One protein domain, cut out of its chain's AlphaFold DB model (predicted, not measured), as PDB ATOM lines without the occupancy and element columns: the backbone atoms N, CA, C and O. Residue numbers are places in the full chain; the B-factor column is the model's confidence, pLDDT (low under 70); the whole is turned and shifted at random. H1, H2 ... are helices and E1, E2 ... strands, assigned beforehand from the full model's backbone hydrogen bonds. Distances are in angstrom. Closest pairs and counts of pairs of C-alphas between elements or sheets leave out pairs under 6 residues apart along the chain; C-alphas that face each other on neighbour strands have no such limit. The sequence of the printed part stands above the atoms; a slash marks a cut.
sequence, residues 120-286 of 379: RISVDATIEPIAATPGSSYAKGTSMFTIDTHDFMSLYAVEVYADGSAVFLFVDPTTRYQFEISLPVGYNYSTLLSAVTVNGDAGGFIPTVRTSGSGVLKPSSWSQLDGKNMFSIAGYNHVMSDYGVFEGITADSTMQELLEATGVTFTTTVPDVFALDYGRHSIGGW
ATOM      1  N   ARG A 120     -31.622  26.179 -22.299       94.38
ATOM      2  CA  ARG A 120     -32.451  24.972 -22.342       94.38
ATOM      3  C   ARG A 120     -33.611  25.259 -23.272       94.38
ATOM      4  O   ARG A 120     -34.463  26.089 -22.956       94.38
ATOM      5  N   ILE A 121     -33.605  24.599 -24.421       97.00
ATOM      6  CA  ILE A 121     -34.606  24.786 -25.467       97.00
ATOM      7  C   ILE A 121     -35.328  23.462 -25.680       97.00
ATOM      8  O   ILE A 121     -34.710  22.400 -25.671       97.00
ATOM      9  N   SER A 122     -36.640  23.531 -25.849       97.62
ATOM     10  CA  SER A 122     -37.461  22.424 -26.335       97.62
ATOM     11  C   SER A 122     -38.433  22.936 -27.386       97.62
ATOM     12  O   SER A 122     -38.914  24.067 -27.263       97.62
ATOM     13  N   VAL A 123     -38.766  22.094 -28.361       97.94
ATOM     14  CA  VAL A 123     -39.711  22.423 -29.434       97.94
ATOM     15  C   VAL A 123     -40.920  21.501 -29.380       97.94
ATOM     16  O   VAL A 123     -40.782  20.302 -29.143       97.94
ATOM     17  N   ASP A 124     -42.099  22.065 -29.614       97.31
ATOM     18  CA  ASP A 124     -43.314  21.325 -29.933       97.31
ATOM     19  C   ASP A 124     -43.826  21.785 -31.304       97.31
ATOM     20  O   ASP A 124     -44.565  22.763 -31.417       97.31
ATOM     21  N   ALA A 125     -43.418  21.071 -32.356       94.31
ATOM     22  CA  ALA A 125     -43.806  21.365 -33.738       94.31
ATOM     23  C   ALA A 125     -45.297  21.107 -34.039       94.31
ATOM     24  O   ALA A 125     -45.748  21.362 -35.154       94.31
ATOM     25  N   THR A 126     -46.079  20.606 -33.072       94.88
ATOM     26  CA  THR A 126     -47.544  20.502 -33.211       94.88
ATOM     27  C   THR A 126     -48.262  21.814 -32.893       94.88
ATOM     28  O   THR A 126     -49.450  21.963 -33.191       94.88
ATOM     29  N   ILE A 127     -47.552  22.772 -32.292       96.31
ATOM     30  CA  ILE A 127     -48.062  24.103 -31.994       96.31
ATOM     31  C   ILE A 127     -47.969  24.966 -33.254       96.31
ATOM     32  O   ILE A 127     -46.898  25.150 -33.813       96.31
ATOM     33  N   GLU A 128     -49.081  25.569 -33.668       95.31
ATOM     34  CA  GLU A 128     -49.044  26.618 -34.691       95.31
ATOM     35  C   GLU A 128     -48.573  27.935 -34.038       95.31
ATOM     36  O   GLU A 128     -49.220  28.404 -33.088       95.31
ATOM     37  N   PRO A 129     -47.466  28.549 -34.496       96.88
ATOM     38  CA  PRO A 129     -46.994  29.807 -33.939       96.88
ATOM     39  C   PRO A 129     -47.992  30.932 -34.236       96.88
ATOM     40  O   PRO A 129     -48.497  31.083 -35.346       96.88
ATOM     41  N   ILE A 130     -48.266  31.766 -33.232       97.25
ATOM     42  CA  ILE A 130     -49.159  32.923 -33.353       97.25
ATOM     43  C   ILE A 130     -48.356  34.166 -33.018       97.25
ATOM     44  O   ILE A 130     -47.728  34.233 -31.958       97.25
ATOM     45  N   ALA A 131     -48.414  35.168 -33.892       97.75
ATOM     46  CA  ALA A 131     -47.723  36.426 -33.673       97.75
ATOM     47  C   ALA A 131     -48.186  37.105 -32.368       97.75
ATOM     48  O   ALA A 131     -49.374  37.153 -32.043       97.75
ATOM     49  N   ALA A 132     -47.241  37.677 -31.625       97.88
ATOM     50  CA  ALA A 132     -47.530  38.568 -30.511       97.88
ATOM     51  C   ALA A 132     -48.314  39.795 -30.989       97.88
ATOM     52  O   ALA A 132     -48.217  40.206 -32.137       97.88
ATOM     53  N   THR A 133     -49.038  40.462 -30.095       97.38
ATOM     54  CA  THR A 133     -49.493  41.835 -30.356       97.38
ATOM     55  C   THR A 133     -48.368  42.791 -29.955       97.38
ATOM     56  O   THR A 133     -47.979  42.766 -28.785       97.38
ATOM     57  N   PRO A 134     -47.808  43.612 -30.865       95.38
ATOM     58  CA  PRO A 134     -46.716  44.518 -30.530       95.38
ATOM     59  C   PRO A 134     -47.237  45.844 -29.933       95.38
ATOM     60  O   PRO A 134     -48.433  46.025 -29.705       95.38
ATOM     61  N   GLY A 135     -46.338  46.791 -29.650       89.94
ATOM     62  CA  GLY A 135     -46.696  48.113 -29.122       89.94
ATOM     63  C   GLY A 135     -46.938  48.187 -27.605       89.94
ATOM     64  O   GLY A 135     -46.430  47.381 -26.820       89.94
ATOM     65  N   SER A 136     -47.664  49.227 -27.178       88.81
ATOM     66  CA  SER A 136     -47.951  49.516 -25.761       88.81
ATOM     67  C   SER A 136     -48.929  48.519 -25.138       88.81
ATOM     68  O   SER A 136     -48.807  48.204 -23.957       88.81
ATOM     69  N   SER A 137     -49.846  47.974 -25.935       91.69
ATOM     70  CA  SER A 137     -50.768  46.896 -25.569       91.69
ATOM     71  C   SER A 137     -50.157  45.516 -25.823       91.69
ATOM     72  O   SER A 137     -50.835  44.627 -26.334       91.69
ATOM     73  N   TYR A 138     -48.863  45.352 -25.528       95.81
ATOM     74  CA  TYR A 138     -48.150  44.115 -25.824       95.81
ATOM     75  C   TYR A 138     -48.859  42.898 -25.221       95.81
ATOM     76  O   TYR A 138     -49.105  42.854 -24.013       95.81
ATOM     77  N   ALA A 139     -49.103  41.895 -26.058       97.38
ATOM     78  CA  ALA A 139     -49.567  40.580 -25.645       97.38
ATOM     79  C   ALA A 139     -48.665  39.521 -26.275       97.38
ATOM     80  O   ALA A 139     -48.414  39.555 -27.479       97.38
ATOM     81  N   LYS A 140     -48.163  38.591 -25.457       97.50
ATOM     82  CA  LYS A 140     -47.354  37.464 -25.937       97.50
ATOM     83  C   LYS A 140     -48.199  36.601 -26.883       97.50
ATOM     84  O   LYS A 140     -49.369  36.360 -26.589       97.50
ATOM     85  N   GLY A 141     -47.605  36.160 -27.986       97.62
ATOM     86  CA  GLY A 141     -48.200  35.197 -28.900       97.62
ATOM     87  C   GLY A 141     -48.004  33.752 -28.435       97.62
ATOM     88  O   GLY A 141     -47.655  33.490 -27.279       97.62
ATOM     89  N   THR A 142     -48.198  32.819 -29.360       97.88
ATOM     90  CA  THR A 142     -47.957  31.386 -29.147       97.88
ATOM     91  C   THR A 142     -46.658  31.003 -29.843       97.88
ATOM     92  O   THR A 142     -46.470  31.352 -31.000       97.88
ATOM     93  N   SER A 143     -45.772  30.308 -29.132       98.00
ATOM     94  CA  SER A 143     -44.437  29.908 -29.593       98.00
ATOM     95  C   SER A 143     -44.350  28.386 -29.628       98.00
ATOM     96  O   SER A 143     -44.803  27.747 -28.674       98.00
ATOM     97  N   MET A 144     -43.742  27.828 -30.677       97.88
ATOM     98  CA  MET A 144     -43.371  26.406 -30.754       97.88
ATOM     99  C   MET A 144     -42.215  26.084 -29.807       97.88
ATOM    100  O   MET A 144     -42.071  24.956 -29.340       97.88
ATOM    101  N   PHE A 145     -41.391  27.086 -29.501       98.31
ATOM    102  CA  PHE A 145     -40.213  26.935 -28.665       98.31
ATOM    103  C   PHE A 145     -40.498  27.328 -27.215       98.31
ATOM    104  O   PHE A 145     -41.098  28.368 -26.920       98.31
ATOM    105  N   THR A 146     -40.007  26.518 -26.286       97.69
ATOM    106  CA  THR A 146     -39.867  26.889 -24.876       97.69
ATOM    107  C   THR A 146     -38.385  27.058 -24.585       97.69
ATOM    108  O   THR A 146     -37.616  26.119 -24.759       97.69
ATOM    109  N   ILE A 147     -37.988  28.266 -24.178       96.31
ATOM    110  CA  ILE A 147     -36.585  28.650 -23.994       96.31
ATOM    111  C   ILE A 147     -36.389  29.168 -22.569       96.31
ATOM    112  O   ILE A 147     -37.041  30.129 -22.154       96.31
ATOM    113  N   ASP A 148     -35.453  28.555 -21.851       92.56
ATOM    114  CA  ASP A 148     -34.899  29.044 -20.590       92.56
ATOM    115  C   ASP A 148     -33.427  29.411 -20.807       92.56
ATOM    116  O   ASP A 148     -32.595  28.552 -21.101       92.56
ATOM    117  N   THR A 149     -33.122  30.707 -20.745       89.44
ATOM    118  CA  THR A 149     -31.788  31.253 -21.022       89.44
ATOM    119  C   THR A 149     -31.575  32.585 -20.305       89.44
ATOM    120  O   THR A 149     -32.526  33.312 -19.985       89.44
ATOM    121  N   HIS A 150     -30.313  32.925 -20.054       84.06
ATOM    122  CA  HIS A 150     -29.908  34.216 -19.496       84.06
ATOM    123  C   HIS A 150     -29.750  35.311 -20.553       84.06
ATOM    124  O   HIS A 150     -29.883  36.499 -20.224       84.06
ATOM    125  N   ASP A 151     -29.560  34.916 -21.812       85.06
ATOM    126  CA  ASP A 151     -29.433  35.812 -22.948       85.06
ATOM    127  C   ASP A 151     -30.377  35.386 -24.075       85.06
ATOM    128  O   ASP A 151     -30.348  34.256 -24.526       85.06
ATOM    129  N   PHE A 152     -31.211  36.281 -24.588       90.12
ATOM    130  CA  PHE A 152     -31.970  36.023 -25.821       90.12
ATOM    131  C   PHE A 152     -31.334  36.694 -27.035       90.12
ATOM    132  O   PHE A 152     -31.771  36.472 -28.158       90.12
ATOM    133  N   MET A 153     -30.332  37.546 -26.828       86.50
ATOM    134  CA  MET A 153     -29.700  38.292 -27.894       86.50
ATOM    135  C   MET A 153     -29.099  37.351 -28.924       86.50
ATOM    136  O   MET A 153     -28.370  36.426 -28.577       86.50
ATOM    137  N   SER A 154     -29.436  37.607 -30.184       89.81
ATOM    138  CA  SER A 154     -28.928  36.874 -31.334       89.81
ATOM    139  C   SER A 154     -29.124  35.355 -31.268       89.81
ATOM    140  O   SER A 154     -28.396  34.623 -31.928       89.81
ATOM    141  N   LEU A 155     -30.056  34.860 -30.443       94.94
ATOM    142  CA  LEU A 155     -30.335  33.429 -30.335       94.94
ATOM    143  C   LEU A 155     -30.872  32.908 -31.667       94.94
ATOM    144  O   LEU A 155     -31.764  33.532 -32.236       94.94
ATOM    145  N   TYR A 156     -30.411  31.742 -32.100       97.38
ATOM    146  CA  TYR A 156     -31.120  30.918 -33.074       97.38
ATOM    147  C   TYR A 156     -31.259  29.492 -32.547       97.38
ATOM    148  O   TYR A 156     -30.486  29.073 -31.685       97.38
ATOM    149  N   ALA A 157     -32.231  28.750 -33.067       98.38
ATOM    150  CA  ALA A 157     -32.361  27.314 -32.845       98.38
ATOM    151  C   ALA A 157     -32.995  26.646 -34.064       98.38
ATOM    152  O   ALA A 157     -33.779  27.273 -34.782       98.38
ATOM    153  N   VAL A 158     -32.654  25.382 -34.281       98.56
ATOM    154  CA  VAL A 158     -33.079  24.595 -35.438       98.56
ATOM    155  C   VAL A 158     -33.315  23.144 -35.033       98.56
ATOM    156  O   VAL A 158     -32.577  22.596 -34.220       98.56
ATOM    157  N   GLU A 159     -34.333  22.511 -35.606       98.56
ATOM    158  CA  GLU A 159     -34.550  21.063 -35.530       98.56
ATOM    159  C   GLU A 159     -35.119  20.575 -36.868       98.56
ATOM    160  O   GLU A 159     -35.951  21.253 -37.480       98.56
ATOM    161  N   VAL A 160     -34.669  19.406 -37.330       98.44
ATOM    162  CA  VAL A 160     -35.165  18.746 -38.545       98.44
ATOM    163  C   VAL A 160     -35.666  17.350 -38.200       98.44
ATOM    164  O   VAL A 160     -34.931  16.518 -37.660       98.44
ATOM    165  N   TYR A 161     -36.914  17.073 -38.565       97.62
ATOM    166  CA  TYR A 161     -37.593  15.815 -38.285       97.62
ATOM    167  C   TYR A 161     -37.403  14.782 -39.405       97.62
ATOM    168  O   TYR A 161     -37.058  15.088 -40.544       97.62
ATOM    169  N   ALA A 162     -37.671  13.513 -39.084       95.50
ATOM    170  CA  ALA A 162     -37.488  12.372 -39.990       95.50
ATOM    171  C   ALA A 162     -38.350  12.393 -41.263       95.50
ATOM    172  O   ALA A 162     -38.037  11.683 -42.217       95.50
ATOM    173  N   ASP A 163     -39.426  13.173 -41.284       94.19
ATOM    174  CA  ASP A 163     -40.286  13.353 -42.455       94.19
ATOM    175  C   ASP A 163     -39.815  14.485 -43.386       94.19
ATOM    176  O   ASP A 163     -40.458  14.751 -44.404       94.19
ATOM    177  N   GLY A 164     -38.689  15.128 -43.063       93.31
ATOM    178  CA  GLY A 164     -38.121  16.241 -43.816       93.31
ATOM    179  C   GLY A 164     -38.775  17.590 -43.517       93.31
ATOM    180  O   GLY A 164     -38.501  18.544 -44.239       93.31
ATOM    181  N   SER A 165     -39.642  17.683 -42.499       96.50
ATOM    182  CA  SER A 165     -40.062  18.972 -41.940       96.50
ATOM    183  C   SER A 165     -38.975  19.558 -41.038       96.50
ATOM    184  O   SER A 165     -38.153  18.834 -40.470       96.50
ATOM    185  N   ALA A 166     -38.959  20.882 -40.903       98.00
ATOM    186  CA  ALA A 166     -37.989  21.587 -40.075       98.00
ATOM    187  C   ALA A 166     -38.629  22.770 -39.351       98.00
ATOM    188  O   ALA A 166     -39.580  23.375 -39.841       98.00
ATOM    189  N   VAL A 167     -38.077  23.133 -38.202       98.31
ATOM    190  CA  VAL A 167     -38.447  24.337 -37.454       98.31
ATOM    191  C   VAL A 167     -37.201  25.170 -37.221       98.31
ATOM    192  O   VAL A 167     -36.126  24.636 -36.946       98.31
ATOM    193  N   PHE A 168     -37.339  26.483 -37.339       98.50
ATOM    194  CA  PHE A 168     -36.231  27.406 -37.150       98.50
ATOM    195  C   PHE A 168     -36.710  28.654 -36.412       98.50
ATOM    196  O   PHE A 168     -37.797  29.170 -36.687       98.50
ATOM    197  N   LEU A 169     -35.899  29.140 -35.474       98.00
ATOM    198  CA  LEU A 169     -36.106  30.423 -34.815       98.00
ATOM    199  C   LEU A 169     -34.857  31.282 -34.901       98.00
ATOM    200  O   LEU A 169     -33.740  30.773 -34.834       98.00
ATOM    201  N   PHE A 170     -35.055  32.594 -34.923       97.19
ATOM    202  CA  PHE A 170     -34.007  33.558 -34.614       97.19
ATOM    203  C   PHE A 170     -34.566  34.713 -33.780       97.19
ATOM    204  O   PHE A 170     -35.758  35.028 -33.831       97.19
ATOM    205  N   VAL A 171     -33.714  35.362 -32.993       95.31
ATOM    206  CA  VAL A 171     -34.065  36.573 -32.251       95.31
ATOM    207  C   VAL A 171     -33.448  37.776 -32.940       95.31
ATOM    208  O   VAL A 171     -32.244  38.009 -32.858       95.31
ATOM    209  N   ASP A 172     -34.297  38.591 -33.558       92.56
ATOM    210  CA  ASP A 172     -33.852  39.785 -34.267       92.56
ATOM    211  C   ASP A 172     -33.215  40.808 -33.296       92.56
ATOM    212  O   ASP A 172     -33.841  41.208 -32.298       92.56
ATOM    213  N   PRO A 173     -31.989  41.289 -33.580       84.88
ATOM    214  CA  PRO A 173     -31.264  42.196 -32.692       84.88
ATOM    215  C   PRO A 173     -31.929  43.575 -32.563       84.88
ATOM    216  O   PRO A 173     -31.773  44.252 -31.539       84.88
ATOM    217  N   THR A 174     -32.708  43.995 -33.566       88.06
ATOM    218  CA  THR A 174     -33.234  45.366 -33.647       88.06
ATOM    219  C   THR A 174     -34.581  45.529 -32.945       88.06
ATOM    220  O   THR A 174     -34.769  46.482 -32.184       88.06
ATOM    221  N   THR A 175     -35.497  44.587 -33.142       91.50
ATOM    222  CA  THR A 175     -36.841  44.550 -32.555       91.50
ATOM    223  C   THR A 175     -36.878  43.821 -31.221       91.50
ATOM    224  O   THR A 175     -37.743  44.127 -30.395       91.50
ATOM    225  N   ARG A 176     -35.933  42.900 -30.975       91.44
ATOM    226  CA  ARG A 176     -35.909  42.014 -29.799       91.44
ATOM    227  C   ARG A 176     -37.153  41.129 -29.711       91.44
ATOM    228  O   ARG A 176     -37.714  40.942 -28.629       91.44
ATOM    229  N   TYR A 177     -37.581  40.605 -30.856       96.19
ATOM    230  CA  TYR A 177     -38.584  39.550 -30.940       96.19
ATOM    231  C   TYR A 177     -37.950  38.240 -31.387       96.19
ATOM    232  O   TYR A 177     -37.008  38.229 -32.173       96.19
ATOM    233  N   GLN A 178     -38.496  37.154 -30.860       97.50
ATOM    234  CA  GLN A 178     -38.314  35.809 -31.370       97.50
ATOM    235  C   GLN A 178     -39.197  35.639 -32.605       97.50
ATOM    236  O   GLN A 178     -40.414  35.806 -32.515       97.50
ATOM    237  N   PHE A 179     -38.562  35.340 -33.732       98.12
ATOM    238  CA  PHE A 179     -39.184  35.015 -35.003       98.12
ATOM    239  C   PHE A 179     -39.042  33.520 -35.246       98.12
ATOM    240  O   PHE A 179     -37.944  32.986 -35.125       98.12
ATOM    241  N   GLU A 180     -40.138  32.855 -35.588       98.12
ATOM    242  CA  GLU A 180     -40.191  31.403 -35.773       98.12
ATOM    243  C   GLU A 180     -40.795  31.049 -37.123       98.12
ATOM    244  O   GLU A 180     -41.719  31.717 -37.579       98.12
ATOM    245  N   ILE A 181     -40.332  29.966 -37.730       98.00
ATOM    246  CA  ILE A 181     -40.938  29.396 -38.928       98.00
ATOM    247  C   ILE A 181     -41.038  27.877 -38.792       98.00
ATOM    248  O   ILE A 181     -40.124  27.224 -38.286       98.00
ATOM    249  N   SER A 182     -42.168  27.332 -39.245       96.75
ATOM    250  CA  SER A 182     -42.371  25.898 -39.446       96.75
ATOM    251  C   SER A 182     -42.351  25.609 -40.944       96.75
ATOM    252  O   SER A 182     -43.100  26.214 -41.715       96.75
ATOM    253  N   LEU A 183     -41.457  24.719 -41.363       96.75
ATOM    254  CA  LEU A 183     -41.258  24.292 -42.743       96.75
ATOM    255  C   LEU A 183     -41.887  22.901 -42.895       96.75
ATOM    256  O   LEU A 183     -41.322  21.921 -42.404       96.75
ATOM    257  N   PRO A 184     -43.070  22.789 -43.524       95.69
ATOM    258  CA  PRO A 184     -43.804  21.531 -43.576       95.69
ATOM    259  C   PRO A 184     -43.126  20.507 -44.491       95.69
ATOM    260  O   PRO A 184     -42.299  20.842 -45.341       95.69
ATOM    261  N   VAL A 185     -43.551  19.246 -44.381       95.50
ATOM    262  CA  VAL A 185     -43.143  18.177 -45.303       95.50
ATOM    263  C   VAL A 185     -43.364  18.610 -46.756       95.50
ATOM    264  O   VAL A 185     -44.462  19.015 -47.141       95.50
ATOM    265  N   GLY A 186     -42.316  18.496 -47.576       94.19
ATOM    266  CA  GLY A 186     -42.344  18.897 -48.986       94.19
ATOM    267  C   GLY A 186     -42.107  20.389 -49.237       94.19
ATOM    268  O   GLY A 186     -42.310  20.841 -50.366       94.19
ATOM    269  N   TYR A 187     -41.679  21.155 -48.228       96.31
ATOM    270  CA  TYR A 187     -41.238  22.537 -48.411       96.31
ATOM    271  C   TYR A 187     -40.131  22.639 -49.477       96.31
ATOM    272  O   TYR A 187     -39.226  21.807 -49.556       96.31
ATOM    273  N   ASN A 188     -40.196  23.677 -50.315       96.31
ATOM    274  CA  ASN A 188     -39.172  23.940 -51.322       96.31
ATOM    275  C   ASN A 188     -37.995  24.700 -50.690       96.31
ATOM    276  O   ASN A 188     -38.028  25.928 -50.603       96.31
ATOM    277  N   TYR A 189     -36.938  23.991 -50.292       96.94
ATOM    278  CA  TYR A 189     -35.761  24.595 -49.652       96.94
ATOM    279  C   TYR A 189     -34.926  25.503 -50.570       96.94
ATOM    280  O   TYR A 189     -34.147  26.310 -50.070       96.94
ATOM    281  N   SER A 190     -35.160  25.486 -51.887       97.12
ATOM    282  CA  SER A 190     -34.610  26.481 -52.822       97.12
ATOM    283  C   SER A 190     -35.372  27.816 -52.815       97.12
ATOM    284  O   SER A 190     -35.080  28.694 -53.624       97.12
ATOM    285  N   THR A 191     -36.372  27.982 -51.941       97.44
ATOM    286  CA  THR A 191     -37.054  29.269 -51.729       97.44
ATOM    287  C   THR A 191     -36.048  30.301 -51.233       97.44
ATOM    288  O   THR A 191     -35.365  30.067 -50.238       97.44
ATOM    289  N   LEU A 192     -35.972  31.440 -51.924       97.94
ATOM    290  CA  LEU A 192     -35.114  32.556 -51.533       97.94
ATOM    291  C   LEU A 192     -35.594  33.176 -50.222       97.94
ATOM    292  O   LEU A 192     -36.794  33.376 -50.026       97.94
ATOM    293  N   LEU A 193     -34.656  33.566 -49.365       97.31
ATOM    294  CA  LEU A 193     -34.942  34.241 -48.099       97.31
ATOM    295  C   LEU A 193     -35.626  35.595 -48.318       97.31
ATOM    296  O   LEU A 193     -36.440  36.013 -47.498       97.31
ATOM    297  N   SER A 194     -35.388  36.253 -49.457       96.69
ATOM    298  CA  SER A 194     -36.121  37.454 -49.877       96.69
ATOM    299  C   SER A 194     -37.632  37.249 -50.014       96.69
ATOM    300  O   SER A 194     -38.377  38.217 -49.856       96.69
ATOM    301  N   ALA A 195     -38.084  36.021 -50.280       96.50
ATOM    302  CA  ALA A 195     -39.497  35.674 -50.416       96.50
ATOM    303  C   ALA A 195     -40.161  35.269 -49.086       96.50
ATOM    304  O   ALA A 195     -41.384  35.160 -49.037       96.50
ATOM    305  N   VAL A 196     -39.383  35.060 -48.017       97.00
ATOM    306  CA  VAL A 196     -39.889  34.663 -46.695       97.00
ATOM    307  C   VAL A 196     -40.072  35.914 -45.835       97.00
ATOM    308  O   VAL A 196     -39.102  36.542 -45.402       97.00
ATOM    309  N   THR A 197     -41.324  36.310 -45.610       96.31
ATOM    310  CA  THR A 197     -41.644  37.553 -44.895       96.31
ATOM    311  C   THR A 197     -41.489  37.414 -43.382       96.31
ATOM    312  O   THR A 197     -41.453  36.311 -42.851       96.31
ATOM    313  N   VAL A 198     -41.397  38.539 -42.667       95.94
ATOM    314  CA  VAL A 198     -41.297  38.608 -41.188       95.94
ATOM    315  C   VAL A 198     -42.472  39.347 -40.531       95.94
ATOM    316  O   VAL A 198     -42.423  39.726 -39.365       95.94
ATOM    317  N   ASN A 199     -43.545  39.613 -41.270       89.44
ATOM    318  CA  ASN A 199     -44.700  40.383 -40.796       89.44
ATOM    319  C   ASN A 199     -45.760  39.525 -40.073       89.44
ATOM    320  O   ASN A 199     -46.845  40.020 -39.773       89.44
ATOM    321  N   GLY A 200     -45.459  38.259 -39.765       88.88
ATOM    322  CA  GLY A 200     -46.405  37.345 -39.121       88.88
ATOM    323  C   GLY A 200     -47.426  36.705 -40.063       88.88
ATOM    324  O   GLY A 200     -48.380  36.100 -39.576       88.88
ATOM    325  N   ASP A 201     -47.235  36.823 -41.379       89.19
ATOM    326  CA  ASP A 201     -48.047  36.118 -42.370       89.19
ATOM    327  C   ASP A 201     -47.705  34.620 -42.417       89.19
ATOM    328  O   ASP A 201     -46.563  34.206 -42.209       89.19
ATOM    329  N   ALA A 202     -48.708  33.796 -42.732       83.94
ATOM    330  CA  ALA A 202     -48.541  32.351 -42.862       83.94
ATOM    331  C   ALA A 202     -47.487  31.996 -43.928       83.94
ATOM    332  O   ALA A 202     -47.511  32.523 -45.040       83.94
ATOM    333  N   GLY A 203     -46.583  31.074 -43.592       84.81
ATOM    334  CA  GLY A 203     -45.447  30.698 -44.442       84.81
ATOM    335  C   GLY A 203     -44.234  31.631 -44.336       84.81
ATOM    336  O   GLY A 203     -43.218  31.366 -44.976       84.81
ATOM    337  N   GLY A 204     -44.324  32.694 -43.533       94.75
ATOM    338  CA  GLY A 204     -43.203  33.534 -43.139       94.75
ATOM    339  C   GLY A 204     -42.702  33.238 -41.724       94.75
ATOM    340  O   GLY A 204     -43.149  32.321 -41.036       94.75
ATOM    341  N   PHE A 205     -41.774  34.074 -41.286       97.88
ATOM    342  CA  PHE A 205     -41.326  34.176 -39.912       97.88
ATOM    343  C   PHE A 205     -42.367  34.891 -39.047       97.88
ATOM    344  O   PHE A 205     -42.711  36.056 -39.270       97.88
ATOM    345  N   ILE A 206     -42.831  34.198 -38.013       98.19
ATOM    346  CA  ILE A 206     -43.863  34.651 -37.090       98.19
ATOM    347  C   ILE A 206     -43.211  35.232 -35.825       98.19
ATOM    348  O   ILE A 206     -42.522  34.501 -35.115       98.19
ATOM    349  N   PRO A 207     -43.413  36.522 -35.499       97.75
ATOM    350  CA  PRO A 207     -42.872  37.130 -34.284       97.75
ATOM    351  C   PRO A 207     -43.725  36.795 -33.054       97.75
ATOM    352  O   PRO A 207     -44.720  37.461 -32.770       97.75
ATOM    353  N   THR A 208     -43.355  35.777 -32.288       98.06
ATOM    354  CA  THR A 208     -44.211  35.178 -31.241       98.06
ATOM    355  C   THR A 208     -43.998  35.775 -29.845       98.06
ATOM    356  O   THR A 208     -44.937  35.867 -29.047       98.06
ATOM    357  N   VAL A 209     -42.769  36.187 -29.508       97.56
ATOM    358  CA  VAL A 209     -42.392  36.605 -28.146       97.56
ATOM    359  C   VAL A 209     -41.459  37.809 -28.181       97.56
ATOM    360  O   VAL A 209     -40.423  37.784 -28.838       97.56
ATOM    361  N   ARG A 210     -41.776  38.855 -27.406       96.00
ATOM    362  CA  ARG A 210     -40.828  39.947 -27.140       96.00
ATOM    363  C   ARG A 210     -39.818  39.502 -26.087       96.00
ATOM    364  O   ARG A 210     -40.188  39.320 -24.926       96.00
ATOM    365  N   THR A 211     -38.554  39.391 -26.473       93.06
ATOM    366  CA  THR A 211     -37.453  38.953 -25.603       93.06
ATOM    367  C   THR A 211     -36.861  40.104 -24.783       93.06
ATOM    368  O   THR A 211     -36.339  39.885 -23.692       93.06
ATOM    369  N   SER A 212     -36.995  41.353 -25.251       88.06
ATOM    370  CA  SER A 212     -36.627  42.557 -24.490       88.06
ATOM    371  C   SER A 212     -37.461  43.785 -24.878       88.06
ATOM    372  O   SER A 212     -37.851  43.966 -26.027       88.06
ATOM    373  N   GLY A 213     -37.697  44.693 -23.923       84.81
ATOM    374  CA  GLY A 213     -38.313  46.007 -24.175       84.81
ATOM    375  C   GLY A 213     -37.350  47.068 -24.736       84.81
ATOM    376  O   GLY A 213     -37.772  48.191 -25.034       84.81
ATOM    377  N   SER A 214     -36.061  46.738 -24.857       78.62
ATOM    378  CA  SER A 214     -34.987  47.656 -25.257       78.62
ATOM    379  C   SER A 214     -34.702  47.692 -26.762       78.62
ATOM    380  O   SER A 214     -33.701  48.284 -27.151       78.62
ATOM    381  N   GLY A 215     -35.537  47.064 -27.601       81.56
ATOM    382  CA  GLY A 215     -35.373  47.109 -29.057       81.56
ATOM    383  C   GLY A 215     -35.296  48.543 -29.585       81.56
ATOM    384  O   GLY A 215     -36.016  49.426 -29.109       81.56
ATOM    385  N   VAL A 216     -34.397  48.773 -30.542       80.06
ATOM    386  CA  VAL A 216     -34.235  50.066 -31.227       80.06
ATOM    387  C   VAL A 216     -35.440  50.326 -32.127       80.06
ATOM    388  O   VAL A 216     -35.966  51.438 -32.150       80.06
ATOM    389  N   LEU A 217     -35.923  49.282 -32.807       88.44
ATOM    390  CA  LEU A 217     -37.178  49.308 -33.543       88.44
ATOM    391  C   LEU A 217     -38.291  48.750 -32.651       88.44
ATOM    392  O   LEU A 217     -38.190  47.644 -32.131       88.44
ATOM    393  N   LYS A 218     -39.369  49.515 -32.464       92.31
ATOM    394  CA  LYS A 218     -40.521  49.106 -31.646       92.31
ATOM    395  C   LYS A 218     -41.787  49.177 -32.490       92.31
ATOM    396  O   LYS A 218     -42.478  50.197 -32.418       92.31
ATOM    397  N   PRO A 219     -42.084  48.142 -33.297       93.31
ATOM    398  CA  PRO A 219     -43.282  48.152 -34.112       93.31
ATOM    399  C   PRO A 219     -44.526  48.347 -33.238       93.31
ATOM    400  O   PRO A 219     -44.633  47.778 -32.149       93.31
ATOM    401  N   SER A 220     -45.460  49.172 -33.696       94.88
ATOM    402  CA  SER A 220     -46.811  49.275 -33.136       94.88
ATOM    403  C   SER A 220     -47.776  48.294 -33.802       94.88
ATOM    404  O   SER A 220     -48.837  48.019 -33.254       94.88
ATOM    405  N   SER A 221     -47.412  47.773 -34.975       95.50
ATOM    406  CA  SER A 221     -48.121  46.726 -35.714       95.50
ATOM    407  C   SER A 221     -47.137  45.967 -36.607       95.50
ATOM    408  O   SER A 221     -46.136  46.535 -37.044       95.50
ATOM    409  N   TRP A 222     -47.430  44.703 -36.922       95.88
ATOM    410  CA  TRP A 222     -46.575  43.921 -37.825       95.88
ATOM    411  C   TRP A 222     -46.627  44.375 -39.278       95.88
ATOM    412  O   TRP A 222     -45.646  44.207 -39.990       95.88
ATOM    413  N   SER A 223     -47.688  45.085 -39.670       95.31
ATOM    414  CA  SER A 223     -47.781  45.720 -40.990       95.31
ATOM    415  C   SER A 223     -46.673  46.749 -41.261       95.31
ATOM    416  O   SER A 223     -46.400  47.106 -42.401       95.31
ATOM    417  N   GLN A 224     -45.986  47.243 -40.224       95.44
ATOM    418  CA  GLN A 224     -44.802  48.093 -40.403       95.44
ATOM    419  C   GLN A 224     -43.601  47.331 -40.978       95.44
ATOM    420  O   GLN A 224     -42.643  47.961 -41.423       95.44
ATOM    421  N   LEU A 225     -43.654  45.998 -40.963       95.75
ATOM    422  CA  LEU A 225     -42.660  45.094 -41.532       95.75
ATOM    423  C   LEU A 225     -43.165  44.421 -42.822       95.75
ATOM    424  O   LEU A 225     -42.574  43.439 -43.265       95.75
ATOM    425  N   ASP A 226     -44.235  44.928 -43.442       95.06
ATOM    426  CA  ASP A 226     -44.741  44.377 -44.703       95.06
ATOM    427  C   ASP A 226     -43.659  44.397 -45.794       95.06
ATOM    428  O   ASP A 226     -42.956  45.392 -46.000       95.06
ATOM    429  N   GLY A 227     -43.506  43.264 -46.485       91.50
ATOM    430  CA  GLY A 227     -42.479  43.072 -47.513       91.50
ATOM    431  C   GLY A 227     -41.043  42.995 -46.980       91.50
ATOM    432  O   GLY A 227     -40.106  43.014 -47.777       91.50
ATOM    433  N   LYS A 228     -40.846  42.928 -45.657       96.25
ATOM    434  CA  LYS A 228     -39.535  42.688 -45.045       96.25
ATOM    435  C   LYS A 228     -39.278  41.197 -44.871       96.25
ATOM    436  O   LYS A 228     -40.196  40.430 -44.595       96.25
ATOM    437  N   ASN A 229     -38.010  40.830 -44.974       95.25
ATOM    438  CA  ASN A 229     -37.451  39.521 -44.631       95.25
ATOM    439  C   ASN A 229     -36.473  39.669 -43.452       95.25
ATOM    440  O   ASN A 229     -36.229  40.788 -42.989       95.25
ATOM    441  N   MET A 230     -35.880  38.561 -42.994       93.88
ATOM    442  CA  MET A 230     -34.984  38.558 -41.829       93.88
ATOM    443  C   MET A 230     -33.831  39.573 -41.932       93.88
ATOM    444  O   MET A 230     -33.487  40.198 -40.937       93.88
ATOM    445  N   PHE A 231     -33.300  39.843 -43.128       92.75
ATOM    446  CA  PHE A 231     -32.166  40.756 -43.329       92.75
ATOM    447  C   PHE A 231     -32.564  42.211 -43.611       92.75
ATOM    448  O   PHE A 231     -31.704  43.053 -43.854       92.75
ATOM    449  N   SER A 232     -33.861  42.538 -43.601       93.06
ATOM    450  CA  SER A 232     -34.357  43.865 -44.007       93.06
ATOM    451  C   SER A 232     -35.358  44.501 -43.039       93.06
ATOM    452  O   SER A 232     -35.966  45.528 -43.379       93.06
ATOM    453  N   ILE A 233     -35.494  43.939 -41.830       92.25
ATOM    454  CA  ILE A 233     -36.320  44.477 -40.733       92.25
ATOM    455  C   ILE A 233     -35.929  45.937 -40.428       92.25
ATOM    456  O   ILE A 233     -36.788  46.815 -40.346       92.25
ATOM    457  N   ALA A 234     -34.630  46.219 -40.347       88.62
ATOM    458  CA  ALA A 234     -34.020  47.525 -40.151       88.62
ATOM    459  C   ALA A 234     -32.666  47.615 -40.884       88.62
ATOM    460  O   ALA A 234     -32.086  46.616 -41.301       88.62
ATOM    461  N   GLY A 235     -32.118  48.831 -41.009       83.00
ATOM    462  CA  GLY A 235     -30.817  49.054 -41.665       83.00
ATOM    463  C   GLY A 235     -29.621  48.403 -40.953       83.00
ATOM    464  O   GLY A 235     -28.550  48.288 -41.536       83.00
ATOM    465  N   TYR A 236     -29.810  47.949 -39.715       82.31
ATOM    466  CA  TYR A 236     -28.775  47.324 -38.896       82.31
ATOM    467  C   TYR A 236     -28.841  45.792 -38.887       82.31
ATOM    468  O   TYR A 236     -28.224  45.165 -38.036       82.31
ATOM    469  N   ASN A 237     -29.632  45.174 -39.768       85.00
ATOM    470  CA  ASN A 237     -29.693  43.715 -39.873       85.00
ATOM    471  C   ASN A 237     -28.516  43.108 -40.646       85.00
ATOM    472  O   ASN A 237     -28.345  41.893 -40.589       85.00
ATOM    473  N   HIS A 238     -27.684  43.937 -41.290       84.56
ATOM    474  CA  HIS A 238     -26.431  43.509 -41.922       84.56
ATOM    475  C   HIS A 238     -25.497  42.797 -40.929       84.56
ATOM    476  O   HIS A 238     -24.820  41.852 -41.295       84.56
ATOM    477  N   VAL A 239     -25.558  43.113 -39.630       84.75
ATOM    478  CA  VAL A 239     -24.747  42.420 -38.609       84.75
ATOM    479  C   VAL A 239     -25.013  40.915 -38.514       84.75
ATOM    480  O   VAL A 239     -24.241  40.187 -37.896       84.75
ATOM    481  N   MET A 240     -26.148  40.432 -39.030       89.38
ATOM    482  CA  MET A 240     -26.421  38.996 -39.106       89.38
ATOM    483  C   MET A 240     -25.689  38.365 -40.289       89.38
ATOM    484  O   MET A 240     -25.223  37.248 -40.149       89.38
ATOM    485  N   SER A 241     -25.561  39.075 -41.413       90.50
ATOM    486  CA  SER A 241     -24.872  38.596 -42.617       90.50
ATOM    487  C   SER A 241     -23.367  38.845 -42.608       90.50
ATOM    488  O   SER A 241     -22.641  38.201 -43.357       90.50
ATOM    489  N   ASP A 242     -22.892  39.785 -41.797       88.88
ATOM    490  CA  ASP A 242     -21.500  40.240 -41.850       88.88
ATOM    491  C   ASP A 242     -20.596  39.471 -40.872       88.88
ATOM    492  O   ASP A 242     -19.377  39.503 -41.012       88.88
ATOM    493  N   TYR A 243     -21.182  38.775 -39.888       87.06
ATOM    494  CA  TYR A 243     -20.447  38.095 -38.821       87.06
ATOM    495  C   TYR A 243     -21.125  36.805 -38.341       87.06
ATOM    496  O   TYR A 243     -22.352  36.715 -38.236       87.06
ATOM    497  N   GLY A 244     -20.299  35.849 -37.911       89.19
ATOM    498  CA  GLY A 244     -20.721  34.666 -37.163       89.19
ATOM    499  C   GLY A 244     -21.374  33.591 -38.022       89.19
ATOM    500  O   GLY A 244     -21.030  33.404 -39.180       89.19
ATOM    501  N   VAL A 245     -22.323  32.858 -37.435       93.38
ATOM    502  CA  VAL A 245     -22.912  31.657 -38.056       93.38
ATOM    503  C   VAL A 245     -23.606  31.952 -39.391       93.38
ATOM    504  O   VAL A 245     -23.599  31.103 -40.271       93.38
ATOM    505  N   PHE A 246     -24.167  33.149 -39.576       94.44
ATOM    506  CA  PHE A 246     -24.849  33.547 -40.815       94.44
ATOM    507  C   PHE A 246     -23.979  34.419 -41.732       94.44
ATOM    508  O   PHE A 246     -24.510  35.057 -42.643       94.44
ATOM    509  N   GLU A 247     -22.659  34.447 -41.518       94.44
ATOM    510  CA  GLU A 247     -21.736  35.191 -42.373       94.44
ATOM    511  C   GLU A 247     -21.904  34.786 -43.849       94.44
ATOM    512  O   GLU A 247     -21.861  33.609 -44.209       94.44
ATOM    513  N   GLY A 248     -22.132  35.776 -44.714       95.06
ATOM    514  CA  GLY A 248     -22.354  35.587 -46.148       95.06
ATOM    515  C   GLY A 248     -23.780  35.189 -46.552       95.06
ATOM    516  O   GLY A 248     -24.075  35.195 -47.749       95.06
ATOM    517  N   ILE A 249     -24.684  34.899 -45.609       97.12
ATOM    518  CA  ILE A 249     -26.099  34.648 -45.915       97.12
ATOM    519  C   ILE A 249     -26.804  35.978 -46.180       97.12
ATOM    520  O   ILE A 249     -26.737  36.912 -45.382       97.12
ATOM    521  N   THR A 250     -27.508  36.073 -47.307       95.69
ATOM    522  CA  THR A 250     -28.189  37.303 -47.737       95.69
ATOM    523  C   THR A 250     -29.643  37.036 -48.123       95.69
ATOM    524  O   THR A 250     -30.124  35.906 -48.099       95.69
ATOM    525  N   ALA A 251     -30.372  38.078 -48.528       95.50
ATOM    526  CA  ALA A 251     -31.727  37.924 -49.059       95.50
ATOM    527  C   ALA A 251     -31.781  37.117 -50.380       95.50
ATOM    528  O   ALA A 251     -32.840  36.582 -50.722       95.50
ATOM    529  N   ASP A 252     -30.661  37.014 -51.102       97.25
ATOM    530  CA  ASP A 252     -30.537  36.213 -52.326       97.25
ATOM    531  C   ASP A 252     -30.130  34.759 -52.041       97.25
ATOM    532  O   ASP A 252     -30.124  33.935 -52.953       97.25
ATOM    533  N   SER A 253     -29.822  34.430 -50.784       98.19
ATOM    534  CA  SER A 253     -29.621  33.052 -50.347       98.19
ATOM    535  C   SER A 253     -30.956  32.314 -50.225       98.19
ATOM    536  O   SER A 253     -32.035  32.909 -50.132       98.19
ATOM    537  N   THR A 254     -30.887  30.994 -50.219       98.12
ATOM    538  CA  THR A 254     -32.000  30.058 -50.082       98.12
ATOM    539  C   THR A 254     -32.228  29.656 -48.626       98.12
ATOM    540  O   THR A 254     -31.353  29.795 -47.772       98.12
ATOM    541  N   MET A 255     -33.410  29.105 -48.332       97.94
ATOM    542  CA  MET A 255     -33.680  28.482 -47.031       97.94
ATOM    543  C   MET A 255     -32.720  27.318 -46.743       97.94
ATOM    544  O   MET A 255     -32.341  27.119 -45.596       97.94
ATOM    545  N   GLN A 256     -32.302  26.574 -47.772       98.00
ATOM    546  CA  GLN A 256     -31.263  25.551 -47.638       98.00
ATOM    547  C   GLN A 256     -29.958  26.144 -47.095       98.00
ATOM    548  O   GLN A 256     -29.478  25.676 -46.070       98.00
ATOM    549  N   GLU A 257     -29.431  27.200 -47.721       98.12
ATOM    550  CA  GLU A 257     -28.173  27.833 -47.295       98.12
ATOM    551  C   GLU A 257     -28.259  28.387 -45.862       98.12
ATOM    552  O   GLU A 257     -27.299  28.275 -45.104       98.12
ATOM    553  N   LEU A 258     -29.417  28.922 -45.451       98.19
ATOM    554  CA  LEU A 258     -29.639  29.347 -44.061       98.19
ATOM    555  C   LEU A 258     -29.558  28.175 -43.073       98.19
ATOM    556  O   LEU A 258     -28.941  28.304 -42.018       98.19
ATOM    557  N   LEU A 259     -30.189  27.041 -43.386       98.19
ATOM    558  CA  LEU A 259     -30.157  25.869 -42.508       98.19
ATOM    559  C   LEU A 259     -28.771  25.207 -42.506       98.19
ATOM    560  O   LEU A 259     -28.283  24.822 -41.444       98.19
ATOM    561  N   GLU A 260     -28.092  25.145 -43.650       98.25
ATOM    562  CA  GLU A 260     -26.710  24.660 -43.746       98.25
ATOM    563  C   GLU A 260     -25.747  25.501 -42.906       98.25
ATOM    564  O   GLU A 260     -24.882  24.946 -42.228       98.25
ATOM    565  N   ALA A 261     -25.949  26.822 -42.853       97.88
ATOM    566  CA  ALA A 261     -25.186  27.710 -41.981       97.88
ATOM    567  C   ALA A 261     -25.301  27.319 -40.494       97.88
ATOM    568  O   ALA A 261     -24.351  27.485 -39.736       97.88
ATOM    569  N   THR A 262     -26.423  26.723 -40.077       97.62
ATOM    570  CA  THR A 262     -26.621  26.213 -38.705       97.62
ATOM    571  C   THR A 262     -26.080  24.801 -38.461       97.62
ATOM    572  O   THR A 262     -26.168  24.312 -37.338       97.62
ATOM    573  N   GLY A 263     -25.524  24.141 -39.481       97.94
ATOM    574  CA  GLY A 263     -24.989  22.778 -39.397       97.94
ATOM    575  C   GLY A 263     -25.923  21.675 -39.905       97.94
ATOM    576  O   GLY A 263     -25.528  20.508 -39.899       97.94
ATOM    577  N   VAL A 264     -27.126  22.012 -40.381       98.38
ATOM    578  CA  VAL A 264     -28.024  21.045 -41.035       98.38
ATOM    579  C   VAL A 264     -27.400  20.583 -42.349       98.38
ATOM    580  O   VAL A 264     -26.974  21.395 -43.161       98.38
ATOM    581  N   THR A 265     -27.372  19.277 -42.600       98.00
ATOM    582  CA  THR A 265     -26.927  18.733 -43.891       98.00
ATOM    583  C   THR A 265     -28.112  18.404 -44.789       98.00
ATOM    584  O   THR A 265     -29.224  18.180 -44.314       98.00
ATOM    585  N   PHE A 266     -27.884  18.380 -46.102       97.25
ATOM    586  CA  PHE A 266     -28.904  18.044 -47.091       97.25
ATOM    587  C   PHE A 266     -28.464  16.858 -47.945       97.25
ATOM    588  O   PHE A 266     -27.419  16.890 -48.601       97.25
ATOM    589  N   THR A 267     -29.322  15.841 -48.033       92.44
ATOM    590  CA  THR A 267     -29.223  14.817 -49.073       92.44
ATOM    591  C   THR A 267     -30.124  15.229 -50.231       92.44
ATOM    592  O   THR A 267     -31.347  15.133 -50.159       92.44
ATOM    593  N   THR A 268     -29.526  15.663 -51.342       85.94
ATOM    594  CA  THR A 268     -30.231  16.297 -52.476       85.94
ATOM    595  C   THR A 268     -30.887  17.627 -52.082       85.94
ATOM    596  O   THR A 268     -30.163  18.576 -51.815       85.94
ATOM    597  N   THR A 269     -32.217  17.720 -52.062       85.62
ATOM    598  CA  THR A 269     -32.984  18.923 -51.679       85.62
ATOM    599  C   THR A 269     -33.812  18.709 -50.409       85.62
ATOM    600  O   THR A 269     -34.722  19.486 -50.128       85.62
ATOM    601  N   VAL A 270     -33.563  17.614 -49.690       92.19
ATOM    602  CA  VAL A 270     -34.262  17.249 -48.454       92.19
ATOM    603  C   VAL A 270     -33.257  17.355 -47.309       92.19
ATOM    604  O   VAL A 270     -32.156  16.812 -47.450       92.19
ATOM    605  N   PRO A 271     -33.589  18.049 -46.209       96.88
ATOM    606  CA  PRO A 271     -32.690  18.144 -45.071       96.88
ATOM    607  C   PRO A 271     -32.595  16.786 -44.366       96.88
ATOM    608  O   PRO A 271     -33.587  16.064 -44.231       96.88
ATOM    609  N   ASP A 272     -31.393  16.437 -43.925       97.81
ATOM    610  CA  ASP A 272     -31.166  15.262 -43.095       97.81
ATOM    611  C   ASP A 272     -31.679  15.520 -41.671       97.81
ATOM    612  O   ASP A 272     -31.710  16.656 -41.198       97.81
ATOM    613  N   VAL A 273     -32.059  14.450 -40.965       98.06
ATOM    614  CA  VAL A 273     -32.505  14.545 -39.567       98.06
ATOM    615  C   VAL A 273     -31.430  15.214 -38.725       98.06
ATOM    616  O   VAL A 273     -30.292  14.745 -38.664       98.06
ATOM    617  N   PHE A 274     -31.828  16.270 -38.030       98.38
ATOM    618  CA  PHE A 274     -30.945  17.101 -37.236       98.38
ATOM    619  C   PHE A 274     -31.623  17.351 -35.896       98.38
ATOM    620  O   PHE A 274     -32.700  17.945 -35.833       98.38
ATOM    621  N   ALA A 275     -31.021  16.825 -34.830       98.00
ATOM    622  CA  ALA A 275     -31.534  17.029 -33.482       98.00
ATOM    623  C   ALA A 275     -31.540  18.523 -33.144       98.00
ATOM    624  O   ALA A 275     -30.719  19.268 -33.674       98.00
ATOM    625  N   LEU A 276     -32.440  18.933 -32.248       98.06
ATOM    626  CA  LEU A 276     -32.500  20.311 -31.777       98.06
ATOM    627  C   LEU A 276     -31.110  20.818 -31.372       98.06
ATOM    628  O   LEU A 276     -30.517  20.308 -30.418       98.06
ATOM    629  N   ASP A 277     -30.652  21.852 -32.065       97.88
ATOM    630  CA  ASP A 277     -29.436  22.588 -31.744       97.88
ATOM    631  C   ASP A 277     -29.718  24.090 -31.717       97.88
ATOM    632  O   ASP A 277     -30.728  24.574 -32.244       97.88
ATOM    633  N   TYR A 278     -28.836  24.839 -31.067       97.06
ATOM    634  CA  TYR A 278     -28.974  26.277 -30.914       97.06
ATOM    635  C   TYR A 278     -27.623  26.968 -30.814       97.06
ATOM    636  O   TYR A 278     -26.611  26.386 -30.437       97.06
ATOM    637  N   GLY A 279     -27.629  28.265 -31.090       94.94
ATOM    638  CA  GLY A 279     -26.432  29.076 -30.977       94.94
ATOM    639  C   GLY A 279     -26.738  30.560 -30.986       94.94
ATOM    640  O   GLY A 279     -27.865  30.998 -30.729       94.94
ATOM    641  N   ARG A 280     -25.704  31.346 -31.271       92.44
ATOM    642  CA  ARG A 280     -25.787  32.798 -31.393       92.44
ATOM    643  C   ARG A 280     -25.287  33.219 -32.764       92.44
ATOM    644  O   ARG A 280     -24.195  32.830 -33.159       92.44
ATOM    645  N   HIS A 281     -26.077  34.007 -33.479       91.88
ATOM    646  CA  HIS A 281     -25.651  34.627 -34.731       91.88
ATOM    647  C   HIS A 281     -24.952  35.974 -34.475       91.88
ATOM    648  O   HIS A 281     -24.839  36.425 -33.324       91.88
ATOM    649  N   SER A 282     -24.513  36.649 -35.545       87.56
ATOM    650  CA  SER A 282     -23.664  37.848 -35.446       87.56
ATOM    651  C   SER A 282     -22.400  37.527 -34.633       87.56
ATOM    652  O   SER A 282     -21.951  36.386 -34.630       87.56
ATOM    653  N   ILE A 283     -21.833  38.473 -33.884       85.19
ATOM    654  CA  ILE A 283     -20.633  38.196 -33.075       85.19
ATOM    655  C   ILE A 283     -20.858  37.304 -31.838       85.19
ATOM    656  O   ILE A 283     -19.903  37.082 -31.108       85.19
ATOM    657  N   GLY A 284     -22.070  36.792 -31.573       85.88
ATOM    658  CA  GLY A 284     -22.296  35.844 -30.468       85.88
ATOM    659  C   GLY A 284     -23.070  36.382 -29.255       85.88
ATOM    660  O   GLY A 284     -22.767  36.031 -28.118       85.88
ATOM    661  N   GLY A 285     -24.078  37.236 -29.460       83.12
ATOM    662  CA  GLY A 285     -24.914  37.746 -28.362       83.12
ATOM    663  C   GLY A 285     -24.156  38.651 -27.378       83.12
ATOM    664  O   GLY A 285     -23.185  39.309 -27.755       83.12
ATOM    665  N   TRP A 286     -24.593  38.722 -26.113       82.44
ATOM    666  CA  TRP A 286     -23.876  39.533 -25.116       82.44
ATOM    667  C   TRP A 286     -22.440  39.052 -24.914       82.44
ATOM    668  O   TRP A 286     -21.558  39.890 -24.791       82.44
TER     669      TRP A 286
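Overview. This is residues 120 to 286 of the 379 residues of an uncharacterized protein of Candidatus Izimaplasma sp. HR1 (UniProt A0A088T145). With little regular structure, this is a small sandwich: a twisted sheet, E6 E5 E4 E3 E7, antiparallel, partly covered by hairpin E1 and E2. Long loops surround it, and H3 only grazes it. The printed part has 167 residues, 55 in named elements, mixed: E1 to E6, H1 to H3, E7. It is compact, radius of gyration of the C-alphas 14.6 A, spanning 45 by 33 by 31 A.

Arrangement. Start at E1, residues 120 to 123; its N 122 is 3.0 A from O 146 of E2, residues 145 to 149. Next look for a meander, each strand the antiparallel neighbour of the one before: E3, 155 to 160; E4, 166 to 171; E5, 177 to 183; E6, 206 to 210. N 169 and O 157 are 2.9 A apart. H1, 222 to 225, and H2, 238 to 241, are not on the sheet; both are too short for O i to N i+4 pairs. In H3, 255 to 261, every such pair is within hydrogen-bond range. Edge strand E7, 274 to 280, has N 277 3.0 A from O 158.

Along the chain. Find C-alpha 120 at (-32.451, 24.972, -22.342); E7 ends at C-alpha 280, (-25.787, 32.798, -31.393). E5 is 19.5 A long.

Size, cuts and confidence. The printed part has no cut; E1 to E2 and E5 to E6 are among its long links. No printed residue is under 70 in pLDDT.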